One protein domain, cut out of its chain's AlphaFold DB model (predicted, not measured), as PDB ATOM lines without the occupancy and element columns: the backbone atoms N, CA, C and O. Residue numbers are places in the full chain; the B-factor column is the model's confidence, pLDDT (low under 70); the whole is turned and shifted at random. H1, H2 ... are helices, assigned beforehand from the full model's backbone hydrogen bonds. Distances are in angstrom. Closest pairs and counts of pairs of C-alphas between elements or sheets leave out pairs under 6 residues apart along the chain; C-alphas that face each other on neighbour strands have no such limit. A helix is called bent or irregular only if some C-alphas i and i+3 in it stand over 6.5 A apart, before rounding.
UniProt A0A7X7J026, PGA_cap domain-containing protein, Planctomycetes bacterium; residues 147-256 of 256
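What this domain is: This is residues 147 to 256 of the 256 residues of the protein "PGA_cap domain-containing protein" of Planctomycetes bacterium (UniProt A0A7X7J026). What does one see first? The model is an open, loosely joined string of short helices: H6 and H2 lie in the middle, H1 packs on H6 nearly at a right angle, and H7 packs on H1 at one end. H5 makes a corner with H6, and the helical hairpin of H3 and H4, at the other end, packs on no other helix. How much is printed, and how is it made up? The printed part has 110 residues, with seven named helices in the order H1 to H7 and no named strand; the class is all helix. It is only just compact, close to loose, with a radius of gyration of the C-alphas of 15.8 A and spans of 46 by 33 by 24 A.

Where its parts are: Where do the first helices run? H1 is residues 147 to 154, 10.4 A long, from C-alpha 147 at (115.672, 215.876, 198.160). H2 is residues 156 to 164, 12.0 A, and H3 residues 173 to 183, 15.2 A. Where are the others? H4, residues 188 to 202, is the longest by residues and measures 22.0 A; H5 is residues 208 to 219, 16.3 A. H6 is residues 221 to 234, 19.9 A. H7 is residues 244 to 255, 17.5 A, ending at C-alpha 255 at (122.618, 214.631, 209.954), and is irregular: C-alphas 251 and 254 are 7.4 A apart.

How they stand to each other: What touches H1? Residues 226 to 230 of H6 touch it, about perpendicular at 79 degrees, the closest C-alphas being those of Cys 152 and Val 226, 5.7 A apart. Residues 244 to 249 of H7 touch it at 73 degrees, about perpendicular, the closest C-alphas being those of Tyr 147 and Cys 248, 5.7 A apart. How do H2 and H5 stand? H2 is close to but not clearly touching H6, with the closest C-alphas, of Arg 156 and Ile 230, 6.5 A apart, and likewise H5, with those of Leu 163 and Leu 214 7.6 A apart. H5 and H6 only just touch, only at the corner, with 3 pairs of C-alphas within 8 A, the closest being Leu 218 and Arg 224, 5.4 A. What of H3 and H4? They form a helical hairpin at a shallow tilt of 10 degrees, opposite ways, with the closest C-alphas, of Ala 181 and Leu 189, 6.4 A apart; H3 and H6 are apart. Are the helix backbones complete? Every O i to N i+4 pair is within hydrogen-bond range in H1, H2, H3, H5 and H6, against 10 of 11 in H4 and 6 of 8 in H7.

The domain as a whole: How far does it reach? The two C-alphas farthest apart, of Ser 203 and Asn 247, are 46.7 A apart. Is it whole? The printed part has no cut and ends at residue 256, the chain's last; no link between named helices is long. Where is confidence low? The mean pLDDT of the printed part is 70.6, and residues 163 to 211 are under 70.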
ATOM      1  N   TYR A 147     114.828 215.958 196.966       96.12
ATOM      2  CA  TYR A 147     115.672 215.876 198.160       96.12
ATOM      3  C   TYR A 147     116.932 215.044 197.920       96.12
ATOM      4  O   TYR A 147     118.006 215.419 198.390       96.12
ATOM      5  N   TRP A 148     116.858 213.994 197.093       96.69
ATOM      6  CA  TRP A 148     118.051 213.276 196.640       96.69
ATOM      7  C   TRP A 148     119.024 214.191 195.889       96.69
ATOM      8  O   TRP A 148     120.232 214.166 196.137       96.69
ATOM      9  N   ARG A 149     118.514 215.045 194.993       95.31
ATOM     10  CA  ARG A 149     119.350 216.018 194.274       95.31
ATOM     11  C   ARG A 149     119.925 217.076 195.214       95.31
ATOM     12  O   ARG A 149     121.079 217.459 195.042       95.31
ATOM     13  N   CYS A 150     119.168 217.524 196.214       94.00
ATOM     14  CA  CYS A 150     119.676 218.436 197.241       94.00
ATOM     15  C   CYS A 150     120.830 217.805 198.033       94.00
ATOM     16  O   CYS A 150     121.870 218.441 198.194       94.00
ATOM     17  N   PHE A 151     120.687 216.546 198.455       95.25
ATOM     18  CA  PHE A 151     121.759 215.787 199.101       95.25
ATOM     19  C   PHE A 151     122.998 215.658 198.200       95.25
ATOM     20  O   PHE A 151     124.117 215.929 198.629       95.25
ATOM     21  N   CYS A 152     122.809 215.319 196.921       94.81
ATOM     22  CA  CYS A 152     123.909 215.245 195.955       94.81
ATOM     23  C   CYS A 152     124.605 216.599 195.764       94.81
ATOM     24  O   CYS A 152     125.831 216.649 195.669       94.81
ATOM     25  N   ARG A 153     123.841 217.698 195.749       91.94
ATOM     26  CA  ARG A 153     124.378 219.061 195.682       91.94
ATOM     27  C   ARG A 153     125.224 219.400 196.905       91.94
ATOM     28  O   ARG A 153     126.295 219.965 196.744       91.94
ATOM     29  N   ASP A 154     124.762 219.037 198.098       90.62
ATOM     30  CA  ASP A 154     125.480 219.268 199.355       90.62
ATOM     31  C   ASP A 154     126.810 218.499 199.413       90.62
ATOM     32  O   ASP A 154     127.823 219.011 199.879       90.62
ATOM     33  N   ARG A 155     126.847 217.286 198.847       91.69
ATOM     34  CA  ARG A 155     128.061 216.456 198.763       91.69
ATOM     35  C   ARG A 155     128.927 216.748 197.537       91.69
ATOM     36  O   ARG A 155     129.983 216.131 197.385       91.69
ATOM     37  N   ARG A 156     128.511 217.670 196.662       90.19
ATOM     38  CA  ARG A 156     129.154 217.934 195.370       90.19
ATOM     39  C   ARG A 156     130.647 218.159 195.511       90.19
ATOM     40  O   ARG A 156     131.424 217.466 194.863       90.19
ATOM     41  N   ASP A 157     131.044 219.110 196.347       86.94
ATOM     42  CA  ASP A 157     132.438 219.536 196.407       86.94
ATOM     43  C   ASP A 157     133.339 218.421 196.941       86.94
ATOM     44  O   ASP A 157     134.405 218.193 196.376       86.94
ATOM     45  N   ALA A 158     132.872 217.629 197.913       86.44
ATOM     46  CA  ALA A 158     133.597 216.462 198.413       86.44
ATOM     47  C   ALA A 158     133.830 215.403 197.318       86.44
ATOM     48  O   ALA A 158     134.948 214.917 197.144       86.44
ATOM     49  N   TYR A 159     132.802 215.069 196.529       85.31
ATOM     50  CA  TYR A 159     132.936 214.093 195.440       85.31
ATOM     51  C   TYR A 159     133.731 214.642 194.251       85.31
ATOM     52  O   TYR A 159     134.515 213.915 193.646       85.31
ATOM     53  N   VAL A 160     133.585 215.925 193.922       79.50
ATOM     54  CA  VAL A 160     134.390 216.574 192.880       79.50
ATOM     55  C   VAL A 160     135.857 216.634 193.304       79.50
ATOM     56  O   VAL A 160     136.726 216.348 192.486       79.50
ATOM     57  N   MET A 161     136.152 216.949 194.566       74.00
ATOM     58  CA  MET A 161     137.508 216.884 195.113       74.00
ATOM     59  C   MET A 161     138.064 215.465 195.072       74.00
ATOM     60  O   MET A 161     139.205 215.300 194.672       74.00
ATOM     61  N   LEU A 162     137.275 214.441 195.400       71.31
ATOM     62  CA  LEU A 162     137.690 213.039 195.285       71.31
ATOM     63  C   LEU A 162     138.047 212.655 193.839       71.31
ATOM     64  O   LEU A 162     139.054 211.992 193.606       71.31
ATOM     65  N   LEU A 163     137.258 213.113 192.863       68.94
ATOM     66  CA  LEU A 163     137.514 212.881 191.437       68.94
ATOM     67  C   LEU A 163     138.706 213.694 190.901       68.94
ATOM     68  O   LEU A 163     139.404 213.234 190.000       68.94
ATOM     69  N   LYS A 164     138.954 214.895 191.443       62.75
ATOM     70  CA  LYS A 164     140.106 215.754 191.099       62.75
ATOM     71  C   LYS A 164     141.391 215.335 191.825       62.75
ATOM     72  O   LYS A 164     142.487 215.493 191.298       62.75
ATOM     73  N   GLY A 165     141.263 214.790 193.030       51.09
ATOM     74  CA  GLY A 165     142.339 214.470 193.970       51.09
ATOM     75  C   GLY A 165     143.206 213.284 193.565       51.09
ATOM     76  O   GLY A 165     144.229 213.035 194.195       51.09
ATOM     77  N   THR A 166     142.867 212.589 192.478       47.50
ATOM     78  CA  THR A 166     143.759 211.617 191.842       47.50
ATOM     79  C   THR A 166     144.727 212.241 190.842       47.50
ATOM     80  O   THR A 166     145.538 211.508 190.278       47.50
ATOM     81  N   SER A 167     144.690 213.556 190.582       42.06
ATOM     82  CA  SER A 167     145.751 214.234 189.819       42.06
ATOM     83  C   SER A 167     145.662 215.760 189.910       42.06
ATOM     84  O   SER A 167     144.746 216.368 189.360       42.06
ATOM     85  N   GLY A 168     146.738 216.408 190.365       46.03
ATOM     86  CA  GLY A 168     147.080 217.784 189.954       46.03
ATOM     87  C   GLY A 168     147.393 217.921 188.448       46.03
ATOM     88  O   GLY A 168     148.108 218.825 188.045       46.03
ATOM     89  N   VAL A 169     146.892 217.000 187.617       44.78
ATOM     90  CA  VAL A 169     147.197 216.822 186.187       44.78
ATOM     91  C   VAL A 169     145.909 216.702 185.345       44.78
ATOM     92  O   VAL A 169     145.968 216.720 184.120       44.78
ATOM     93  N   LEU A 170     144.715 216.623 185.951       46.78
ATOM     94  CA  LEU A 170     143.478 216.267 185.237       46.78
ATOM     95  C   LEU A 170     142.315 217.236 185.508       46.78
ATOM     96  O   LEU A 170     141.285 216.835 186.037       46.78
ATOM     97  N   VAL A 171     142.428 218.517 185.128       45.66
ATOM     98  CA  VAL A 171     141.249 219.424 185.158       45.66
ATOM     99  C   VAL A 171     141.064 220.296 183.906       45.66
ATOM    100  O   VAL A 171     139.992 220.863 183.734       45.66
ATOM    101  N   GLY A 172     142.007 220.338 182.961       43.41
ATOM    102  CA  GLY A 172     141.756 221.002 181.671       43.41
ATOM    103  C   GLY A 172     140.887 220.154 180.735       43.41
ATOM    104  O   GLY A 172     139.724 220.457 180.471       43.41
ATOM    105  N   ASP A 173     141.444 219.037 180.270       49.41
ATOM    106  CA  ASP A 173     140.928 218.394 179.055       49.41
ATOM    107  C   ASP A 173     139.832 217.348 179.301       49.41
ATOM    108  O   ASP A 173     138.933 217.177 178.478       49.41
ATOM    109  N   THR A 174     139.848 216.647 180.437       47.69
ATOM    110  CA  THR A 174     138.977 215.473 180.641       47.69
ATOM    111  C   THR A 174     137.523 215.840 180.914       47.69
ATOM    112  O   THR A 174     136.620 215.184 180.398       47.69
ATOM    113  N   ILE A 175     137.266 216.921 181.655       49.06
ATOM    114  CA  ILE A 175     135.896 217.415 181.870       49.06
ATOM    115  C   ILE A 175     135.312 217.936 180.547       49.06
ATOM    116  O   ILE A 175     134.149 217.674 180.248       49.06
ATOM    117  N   GLY A 176     136.123 218.602 179.714       51.00
ATOM    118  CA  GLY A 176     135.721 219.018 178.367       51.00
ATOM    119  C   GLY A 176     135.403 217.831 177.451       51.00
ATOM    120  O   GLY A 176     134.419 217.855 176.707       51.00
ATOM    121  N   PHE A 177     136.175 216.748 177.552       50.19
ATOM    122  CA  PHE A 177     135.990 215.557 176.724       50.19
ATOM    123  C   PHE A 177     134.765 214.729 177.135       50.19
ATOM    124  O   PHE A 177     133.991 214.309 176.275       50.19
ATOM    125  N   VAL A 178     134.526 214.563 178.442       51.31
ATOM    126  CA  VAL A 178     133.310 213.919 178.968       51.31
ATOM    127  C   VAL A 178     132.073 214.737 178.597       51.31
ATOM    128  O   VAL A 178     131.118 214.175 178.064       51.31
ATOM    129  N   LYS A 179     132.122 216.070 178.745       50.91
ATOM    130  CA  LYS A 179     131.062 216.962 178.245       50.91
ATOM    131  C   LYS A 179     130.803 216.755 176.749       50.91
ATOM    132  O   LYS A 179     129.653 216.702 176.333       50.91
ATOM    133  N   THR A 180     131.846 216.580 175.939       50.41
ATOM    134  CA  THR A 180     131.717 216.373 174.484       50.41
ATOM    135  C   THR A 180     131.113 215.010 174.126       50.41
ATOM    136  O   THR A 180     130.248 214.936 173.253       50.41
ATOM    137  N   ALA A 181     131.522 213.935 174.802       52.09
ATOM    138  CA  ALA A 181     131.000 212.585 174.571       52.09
ATOM    139  C   ALA A 181     129.520 212.460 174.971       52.09
ATOM    140  O   ALA A 181     128.725 211.862 174.241       52.09
ATOM    141  N   VAL A 182     129.139 213.088 176.086       54.81
ATOM    142  CA  VAL A 182     127.748 213.141 176.554       54.81
ATOM    143  C   VAL A 182     126.892 214.005 175.619       54.81
ATOM    144  O   VAL A 182     125.837 213.559 175.169       54.81
ATOM    145  N   LYS A 183     127.386 215.178 175.194       56.44
ATOM    146  CA  LYS A 183     126.698 216.057 174.225       56.44
ATOM    147  C   LYS A 183     126.433 215.379 172.871       56.44
ATOM    148  O   LYS A 183     125.491 215.748 172.177       56.44
ATOM    149  N   ARG A 184     127.233 214.373 172.499       53.78
ATOM    150  CA  ARG A 184     127.094 213.599 171.251       53.78
ATOM    151  C   ARG A 184     126.232 212.329 171.371       53.78
ATOM    152  O   ARG A 184     126.135 211.604 170.387       53.78
ATOM    153  N   LYS A 185     125.607 212.042 172.527       49.34
ATOM    154  CA  LYS A 185     124.784 210.831 172.781       49.34
ATOM    155  C   LYS A 185     125.469 209.512 172.370       49.34
ATOM    156  O   LYS A 185     124.831 208.602 171.845       49.34
ATOM    157  N   ALA A 186     126.774 209.393 172.616       56.34
ATOM    158  CA  ALA A 186     127.581 208.252 172.182       56.34
ATOM    159  C   ALA A 186     128.169 207.479 173.384       56.34
ATOM    160  O   ALA A 186     129.344 207.643 173.714       56.34
ATOM    161  N   PRO A 187     127.387 206.608 174.051       53.75
ATOM    162  CA  PRO A 187     127.822 205.890 175.256       53.75
ATOM    163  C   PRO A 187     128.953 204.875 175.003       53.75
ATOM    164  O   PRO A 187     129.683 204.526 175.923       53.75
ATOM    165  N   HIS A 188     129.169 204.443 173.758       54.75
ATOM    166  CA  HIS A 188     130.308 203.595 173.382       54.75
ATOM    167  C   HIS A 188     131.651 204.355 173.407       54.75
ATOM    168  O   HIS A 188     132.700 203.744 173.606       54.75
ATOM    169  N   LEU A 189     131.636 205.690 173.290       47.44
ATOM    170  CA  LEU A 189     132.836 206.524 173.424       47.44
ATOM    171  C   LEU A 189     133.262 206.717 174.885       47.44
ATOM    172  O   LEU A 189     134.413 207.069 175.126       47.44
ATOM    173  N   LEU A 190     132.390 206.436 175.863       50.66
ATOM    174  CA  LEU A 190     132.763 206.433 177.284       50.66
ATOM    175  C   LEU A 190     133.790 205.337 177.587       50.66
ATOM    176  O   LEU A 190     134.704 205.574 178.367       50.66
ATOM    177  N   ALA A 191     133.691 204.171 176.943       46.25
ATOM    178  CA  ALA A 191     134.660 203.088 177.105       46.25
ATOM    179  C   ALA A 191     136.041 203.464 176.535       46.25
ATOM    180  O   ALA A 191     137.058 203.223 177.178       46.25
ATOM    181  N   ALA A 192     136.082 204.136 175.378       44.22
ATOM    182  CA  ALA A 192     137.319 204.657 174.790       44.22
ATOM    183  C   ALA A 192     137.892 205.849 175.581       44.22
ATOM    184  O   ALA A 192     139.106 205.973 175.725       44.22
ATOM    185  N   ALA A 193     137.031 206.700 176.147       46.66
ATOM    186  CA  ALA A 193     137.432 207.793 177.028       46.66
ATOM    187  C   ALA A 193     138.011 207.266 178.348       46.66
ATOM    188  O   ALA A 193     139.060 207.737 178.771       46.66
ATOM    189  N   LEU A 194     137.393 206.247 178.953       48.19
ATOM    190  CA  LEU A 194     137.915 205.544 180.128       48.19
ATOM    191  C   LEU A 194     139.212 204.781 179.808       48.19
ATOM    192  O   LEU A 194     140.113 204.757 180.641       48.19
ATOM    193  N   GLY A 195     139.341 204.219 178.601       43.75
ATOM    194  CA  GLY A 195     140.559 203.559 178.117       43.75
ATOM    195  C   GLY A 195     141.732 204.522 177.897       43.75
ATOM    196  O   GLY A 195     142.843 204.249 178.339       43.75
ATOM    197  N   ASN A 196     141.491 205.692 177.297       44.53
ATOM    198  CA  ASN A 196     142.503 206.748 177.156       44.53
ATOM    199  C   ASN A 196     142.839 207.417 178.493       44.53
ATOM    200  O   ASN A 196     143.979 207.829 178.709       44.53
ATOM    201  N   LEU A 197     141.876 207.489 179.415       48.94
ATOM    202  CA  LEU A 197     142.123 207.897 180.792       48.94
ATOM    203  C   LEU A 197     143.038 206.876 181.481       48.94
ATOM    204  O   LEU A 197     144.043 207.274 182.051       48.94
ATOM    205  N   ALA A 198     142.768 205.572 181.338       45.31
ATOM    206  CA  ALA A 198     143.620 204.485 181.833       45.31
ATOM    207  C   ALA A 198     145.043 204.529 181.245       45.31
ATOM    208  O   ALA A 198     146.012 204.390 181.987       45.31
ATOM    209  N   ALA A 199     145.198 204.811 179.948       42.66
ATOM    210  CA  ALA A 199     146.508 204.967 179.313       42.66
ATOM    211  C   ALA A 199     147.275 206.211 179.814       42.66
ATOM    212  O   ALA A 199     148.479 206.139 180.050       42.66
ATOM    213  N   ARG A 200     146.584 207.339 180.051       43.50
ATOM    214  CA  ARG A 200     147.166 208.546 180.678       43.50
ATOM    215  C   ARG A 200     147.385 208.391 182.194       43.50
ATOM    216  O   ARG A 200     148.192 209.113 182.774       43.50
ATOM    217  N   PHE A 201     146.712 207.439 182.842       48.59
ATOM    218  CA  PHE A 201     146.931 207.066 184.245       48.59
ATOM    219  C   PHE A 201     148.222 206.265 184.439       48.59
ATOM    220  O   PHE A 201     148.916 206.477 185.430       48.59
ATOM    221  N   VAL A 202     148.582 205.400 183.485       47.91
ATOM    222  CA  VAL A 202     149.852 204.649 183.518       47.91
ATOM    223  C   VAL A 202     151.064 205.585 183.392       47.91
ATOM    224  O   VAL A 202     152.116 205.296 183.954       47.91
ATOM    225  N   SER A 203     150.920 206.737 182.726       43.72
ATOM    226  CA  SER A 203     152.017 207.685 182.478       43.72
ATOM    227  C   SER A 203     152.127 208.863 183.462       43.72
ATOM    228  O   SER A 203     153.079 209.630 183.357       43.72
ATOM    229  N   SER A 204     151.201 209.033 184.419       48.03
ATOM    230  CA  SER A 204     151.094 210.258 185.248       48.03
ATOM    231  C   SER A 204     151.563 210.138 186.705       48.03
ATOM    232  O   SER A 204     151.372 211.069 187.485       48.03
ATOM    233  N   GLY A 205     152.200 209.031 187.102       49.31
ATOM    234  CA  GLY A 205     152.790 208.899 188.446       49.31
ATOM    235  C   GLY A 205     151.773 208.835 189.598       49.31
ATOM    236  O   GLY A 205     152.137 209.029 190.758       49.31
ATOM    237  N   VAL A 206     150.499 208.549 189.306       52.84
ATOM    238  CA  VAL A 206     149.463 208.325 190.324       52.84
ATOM    239  C   VAL A 206     149.787 207.040 191.085       52.84
ATOM    240  O   VAL A 206     149.968 205.976 190.492       52.84
ATOM    241  N   ARG A 207     149.872 207.116 192.418       56.03
ATOM    242  CA  ARG A 207     150.205 205.951 193.248       56.03
ATOM    243  C   ARG A 207     149.089 204.912 193.135       56.03
ATOM    244  O   ARG A 207     147.910 205.249 193.220       56.03
ATOM    245  N   SER A 208     149.452 203.635 193.029       59.03
ATOM    246  CA  SER A 208     148.515 202.504 192.882       59.03
ATOM    247  C   SER A 208     147.376 202.491 193.915       59.03
ATOM    248  O   SER A 208     146.244 202.137 193.588       59.03
ATOM    249  N   LYS A 209     147.649 202.939 195.148       59.97
ATOM    250  CA  LYS A 209     146.656 203.060 196.227       59.97
ATOM    251  C   LYS A 209     145.554 204.093 195.956       59.97
ATOM    252  O   LYS A 209     144.405 203.857 196.318       59.97
ATOM    253  N   ASP A 210     145.880 205.195 195.280       64.31
ATOM    254  CA  ASP A 210     144.934 206.279 194.994       64.31
ATOM    255  C   ASP A 210     143.956 205.834 193.878       64.31
ATOM    256  O   ASP A 210     142.754 206.099 193.938       64.31
ATOM    257  N   LEU A 211     144.438 205.028 192.924       66.94
ATOM    258  CA  LEU A 211     143.604 204.367 191.909       66.94
ATOM    259  C   LEU A 211     142.716 203.266 192.499       66.94
ATOM    260  O   LEU A 211     141.562 203.127 192.095       66.94
ATOM    261  N   ALA A 212     143.221 202.489 193.460       71.88
ATOM    262  CA  ALA A 212     142.426 201.474 194.148       71.88
ATOM    263  C   ALA A 212     141.262 202.103 194.935       71.88
ATOM    264  O   ALA A 212     140.134 201.616 194.858       71.88
ATOM    265  N   ALA A 213     141.512 203.222 195.623       71.56
ATOM    266  CA  ALA A 213     140.478 203.981 196.321       71.56
ATOM    267  C   ALA A 213     139.402 204.502 195.353       71.56
ATOM    268  O   ALA A 213     138.211 204.270 195.575       71.56
ATOM    269  N   LEU A 214     139.804 205.114 194.235       75.38
ATOM    270  CA  LEU A 214     138.869 205.576 193.206       75.38
ATOM    271  C   LEU A 214     138.063 204.415 192.596       75.38
ATOM    272  O   LEU A 214     136.845 204.513 192.444       75.38
ATOM    273  N   CYS A 215     138.712 203.287 192.300       78.50
ATOM    274  CA  CYS A 215     138.039 202.078 191.827       78.50
ATOM    275  C   CYS A 215     136.987 201.578 192.826       78.50
ATOM    276  O   CYS A 215     135.890 201.206 192.411       78.50
ATOM    277  N   ASN A 216     137.285 201.589 194.127       82.12
ATOM    278  CA  ASN A 216     136.338 201.172 195.164       82.12
ATOM    279  C   ASN A 216     135.124 202.106 195.229       82.12
ATOM    280  O   ASN A 216     133.986 201.632 195.255       82.12
ATOM    281  N   VAL A 217     135.351 203.419 195.154       83.88
ATOM    282  CA  VAL A 217     134.287 204.432 195.109       83.88
ATOM    283  C   VAL A 217     133.387 204.213 193.892       83.88
ATOM    284  O   VAL A 217     132.170 204.152 194.026       83.88
ATOM    285  N   LEU A 218     133.963 204.015 192.705       83.56
ATOM    286  CA  LEU A 218     133.184 203.791 191.484       83.56
ATOM    287  C   LEU A 218     132.465 202.434 191.478       83.56
ATOM    288  O   LEU A 218     131.400 202.299 190.869       83.56
ATOM    289  N   ARG A 219     133.015 201.409 192.140       86.62
ATOM    290  CA  ARG A 219     132.382 200.087 192.294       86.62
ATOM    291  C   ARG A 219     131.204 200.117 193.262       86.62
ATOM    292  O   ARG A 219     130.230 199.411 193.009       86.62
ATOM    293  N   CYS A 220     131.269 200.939 194.306       89.75
ATOM    294  CA  CYS A 220     130.192 201.095 195.275       89.75
ATOM    295  C   CYS A 220     128.944 201.723 194.621       89.75
ATOM    296  O   CYS A 220     129.001 202.869 194.165       89.75
ATOM    297  N   PRO A 221     127.789 201.027 194.595       92.38
ATOM    298  CA  PRO A 221     126.569 201.560 193.989       92.38
ATOM    299  C   PRO A 221     126.080 202.867 194.627       92.38
ATOM    300  O   PRO A 221     125.561 203.723 193.916       92.38
ATOM    301  N   ALA A 222     126.263 203.036 195.942       92.94
ATOM    302  CA  ALA A 222     125.832 204.232 196.667       92.94
ATOM    303  C   ALA A 222     126.635 205.479 196.265       92.94
ATOM    304  O   ALA A 222     126.050 206.528 196.004       92.94
ATOM    305  N   HIS A 223     127.962 205.355 196.147       93.12
ATOM    306  CA  HIS A 223     128.825 206.437 195.667       93.12
ATOM    307  C   HIS A 223     128.620 206.712 194.177       93.12
ATOM    308  O   HIS A 223     128.527 207.871 193.772       93.12
ATOM    309  N   ARG A 224     128.501 205.658 193.358       91.50
ATOM    310  CA  ARG A 224     128.239 205.792 191.919       91.50
ATOM    311  C   ARG A 224     126.963 206.585 191.654       91.50
ATOM    312  O   ARG A 224     126.969 207.453 190.792       91.50
ATOM    313  N   GLU A 225     125.893 206.321 192.402       94.81
ATOM    314  CA  GLU A 225     124.622 207.036 192.249       94.81
ATOM    315  C   GLU A 225     124.750 208.538 192.548       94.81
ATOM    316  O   GLU A 225     124.208 209.357 191.802       94.81
ATOM    317  N   VAL A 226     125.501 208.907 193.594       95.06
ATOM    318  CA  VAL A 226     125.789 210.314 193.923       95.06
ATOM    319  C   VAL A 226     126.584 210.969 192.796       95.06
ATOM    320  O   VAL A 226     126.184 212.018 192.296       95.06
ATOM    321  N   ILE A 227     127.665 210.327 192.339       91.12
ATOM    322  CA  ILE A 227     128.521 210.838 191.257       91.12
ATOM    323  C   ILE A 227     127.712 211.049 189.978       91.12
ATOM    324  O   ILE A 227     127.766 212.128 189.393       91.12
ATOM    325  N   THR A 228     126.944 210.047 189.546       90.69
ATOM    326  CA  THR A 228     126.126 210.153 188.334       90.69
ATOM    327  C   THR A 228     125.097 211.272 188.463       90.69
ATOM    328  O   THR A 228     125.000 212.087 187.552       90.69
ATOM    329  N   THR A 229     124.418 211.390 189.610       94.00
ATOM    330  CA  THR A 229     123.435 212.463 189.834       94.00
ATOM    331  C   THR A 229     124.081 213.849 189.773       94.00
ATOM    332  O   THR A 229     123.523 214.753 189.154       94.00
ATOM    333  N   ILE A 230     125.268 214.020 190.369       90.94
ATOM    334  CA  ILE A 230     126.030 215.275 190.291       90.94
ATOM    335  C   ILE A 230     126.384 215.596 188.834       90.94
ATOM    336  O   ILE A 230     126.164 216.718 188.390       90.94
ATOM    337  N   LEU A 231     126.902 214.629 188.072       86.25
ATOM    338  CA  LEU A 231     127.298 214.849 186.677       86.25
ATOM    339  C   LEU A 231     126.109 215.213 185.778       86.25
ATOM    340  O   LEU A 231     126.228 216.116 184.952       86.25
ATOM    341  N   GLU A 232     124.961 214.558 185.957       87.88
ATOM    342  CA  GLU A 232     123.721 214.893 185.246       87.88
ATOM    343  C   GLU A 232     123.253 216.318 185.583       87.88
ATOM    344  O   GLU A 232     122.800 217.047 184.700       87.88
ATOM    345  N   MET A 233     123.402 216.749 186.841       89.00
ATOM    346  CA  MET A 233     123.094 218.122 187.249       89.00
ATOM    347  C   MET A 233     124.044 219.149 186.619       89.00
ATOM    348  O   MET A 233     123.592 220.164 186.095       89.00
ATOM    349  N   GLU A 234     125.349 218.876 186.601       82.62
ATOM    350  CA  GLU A 234     126.355 219.752 185.975       82.62
ATOM    351  C   GLU A 234     126.214 219.834 184.447       82.62
ATOM    352  O   GLU A 234     126.639 220.816 183.836       82.62
ATOM    353  N   ASN A 235     125.631 218.808 183.818       83.75
ATOM    354  CA  ASN A 235     125.332 218.795 182.387       83.75
ATOM    355  C   ASN A 235     123.943 219.373 182.047       83.75
ATOM    356  O   ASN A 235     123.555 219.392 180.881       83.75
ATOM    357  N   GLY A 236     123.185 219.839 183.046       83.75
ATOM    358  CA  GLY A 236     121.847 220.404 182.858       83.75
ATOM    359  C   GLY A 236     120.755 219.374 182.545       83.75
ATOM    360  O   GLY A 236     119.635 219.759 182.226       83.75
ATOM    361  N   GLU A 237     121.045 218.074 182.653       78.94
ATOM    362  CA  GLU A 237     120.056 216.998 182.477       78.94
ATOM    363  C   GLU A 237     119.116 216.883 183.683       78.94
ATOM    364  O   GLU A 237     118.010 216.351 183.579       78.94
ATOM    365  N   ARG A 238     119.552 217.384 184.845       84.75
ATOM    366  CA  ARG A 238     118.767 217.438 186.081       84.75
ATOM    367  C   ARG A 238     118.941 218.788 186.764       84.75
ATOM    368  O   ARG A 238     120.020 219.367 186.749       84.75
ATOM    369  N   SER A 239     117.902 219.253 187.443       80.62
ATOM    370  CA  SER A 239     117.961 220.450 188.280       80.62
ATOM    371  C   SER A 239     117.374 220.176 189.662       80.62
ATOM    372  O   SER A 239     116.543 219.281 189.859       80.62
ATOM    373  N   VAL A 240     117.855 220.932 190.647       80.12
ATOM    374  CA  VAL A 240     117.227 221.005 191.968       80.12
ATOM    375  C   VAL A 240     116.093 222.010 191.871       80.12
ATOM    376  O   VAL A 240     116.327 223.134 191.434       80.12
ATOM    377  N   ASN A 241     114.896 221.619 192.304       84.06
ATOM    378  CA  ASN A 241     113.803 222.558 192.506       84.06
ATOM    379  C   ASN A 241     114.209 223.571 193.602       84.06
ATOM    380  O   ASN A 241     114.435 223.144 194.741       84.06
ATOM    381  N   PRO A 242     114.339 224.877 193.295       79.00
ATOM    382  CA  PRO A 242     114.772 225.882 194.266       79.00
ATOM    383  C   PRO A 242     113.900 225.911 195.526       79.00
ATOM    384  O   PRO A 242     114.436 226.006 196.632       79.00
ATOM    385  N   ASP A 243     112.591 225.711 195.372       83.25
ATOM    386  CA  ASP A 243     111.614 225.758 196.467       83.25
ATOM    387  C   ASP A 243     111.757 224.570 197.431       83.25
ATOM    388  O   ASP A 243     111.357 224.627 198.593       83.25
ATOM    389  N   SER A 244     112.378 223.482 196.970       82.88
ATOM    390  CA  SER A 244     112.631 222.293 197.789       82.88
ATOM    391  C   SER A 244     113.877 222.416 198.665       82.88
ATOM    392  O   SER A 244     114.045 221.618 199.588       82.88
ATOM    393  N   TRP A 245     114.753 223.396 198.414       82.06
ATOM    394  CA  TRP A 245     116.047 223.473 199.095       82.06
ATOM    395  C   TRP A 245     115.921 223.725 200.594       82.06
ATOM    396  O   TRP A 245     116.514 222.987 201.375       82.06
ATOM    397  N   SER A 246     115.153 224.737 201.000       84.62
ATOM    398  CA  SER A 246     115.012 225.123 202.409       84.62
ATOM    399  C   SER A 246     114.432 223.980 203.243       84.62
ATOM    400  O   SER A 246     114.957 223.645 204.303       84.62
ATOM    401  N   ASN A 247     113.407 223.312 202.708       88.38
ATOM    402  CA  ASN A 247     112.783 222.158 203.350       88.38
ATOM    403  C   ASN A 247     113.742 220.965 203.419       88.38
ATOM    404  O   ASN A 247     113.823 220.296 204.447       88.38
ATOM    405  N   CYS A 248     114.518 220.723 202.359       88.06
ATOM    406  CA  CYS A 248     115.517 219.663 202.363       88.06
ATOM    407  C   CYS A 248     116.656 219.944 203.356       88.06
ATOM    408  O   CYS A 248     117.068 219.051 204.093       88.06
ATOM    409  N   ALA A 249     117.148 221.184 203.420       86.62
ATOM    410  CA  ALA A 249     118.182 221.588 204.365       86.62
ATOM    411  C   ALA A 249     117.720 221.395 205.817       86.62
ATOM    412  O   ALA A 249     118.456 220.800 206.604       86.62
ATOM    413  N   ALA A 250     116.485 221.799 206.136       89.19
ATOM    414  CA  ALA A 250     115.870 221.552 207.440       89.19
ATOM    415  C   ALA A 250     115.742 220.045 207.738       89.19
ATOM    416  O   ALA A 250     116.088 219.594 208.827       89.19
ATOM    417  N   LEU A 251     115.326 219.239 206.753       88.94
ATOM    418  CA  LEU A 251     115.229 217.783 206.890       88.94
ATOM    419  C   LEU A 251     116.588 217.127 207.205       88.94
ATOM    420  O   LEU A 251     116.657 216.168 207.975       88.94
ATOM    421  N   MET A 252     117.659 217.626 206.583       89.38
ATOM    422  CA  MET A 252     119.021 217.103 206.723       89.38
ATOM    423  C   MET A 252     119.759 217.633 207.958       89.38
ATOM    424  O   MET A 252     120.828 217.117 208.264       89.38
ATOM    425  N   GLN A 253     119.221 218.629 208.669       90.00
ATOM    426  CA  GLN A 253     119.922 219.335 209.748       90.00
ATOM    427  C   GLN A 253     120.438 218.401 210.851       90.00
ATOM    428  O   GLN A 253     121.554 218.582 211.317       90.00
ATOM    429  N   GLU A 254     119.675 217.373 211.233       87.19
ATOM    430  CA  GLU A 254     120.102 216.426 212.278       87.19
ATOM    431  C   GLU A 254     121.294 215.541 211.868       87.19
ATOM    432  O   GLU A 254     121.910 214.917 212.732       87.19
ATOM    433  N   CYS A 255     121.577 215.462 210.563       89.75
ATOM    434  CA  CYS A 255     122.618 214.631 209.954       89.75
ATOM    435  C   CYS A 255     123.862 215.433 209.522       89.75
ATOM    436  O   CYS A 255     124.744 214.857 208.883       89.75
ATOM    437  N   ARG A 256     123.898 216.743 209.802       85.62
ATOM    438  CA  ARG A 256     125.026 217.640 209.512       85.62
ATOM    439  C   ARG A 256     125.935 217.806 210.719       85.62
ATOM    440  O   ARG A 256     125.426 217.687 211.855       85.62
TER     441      ARG A 256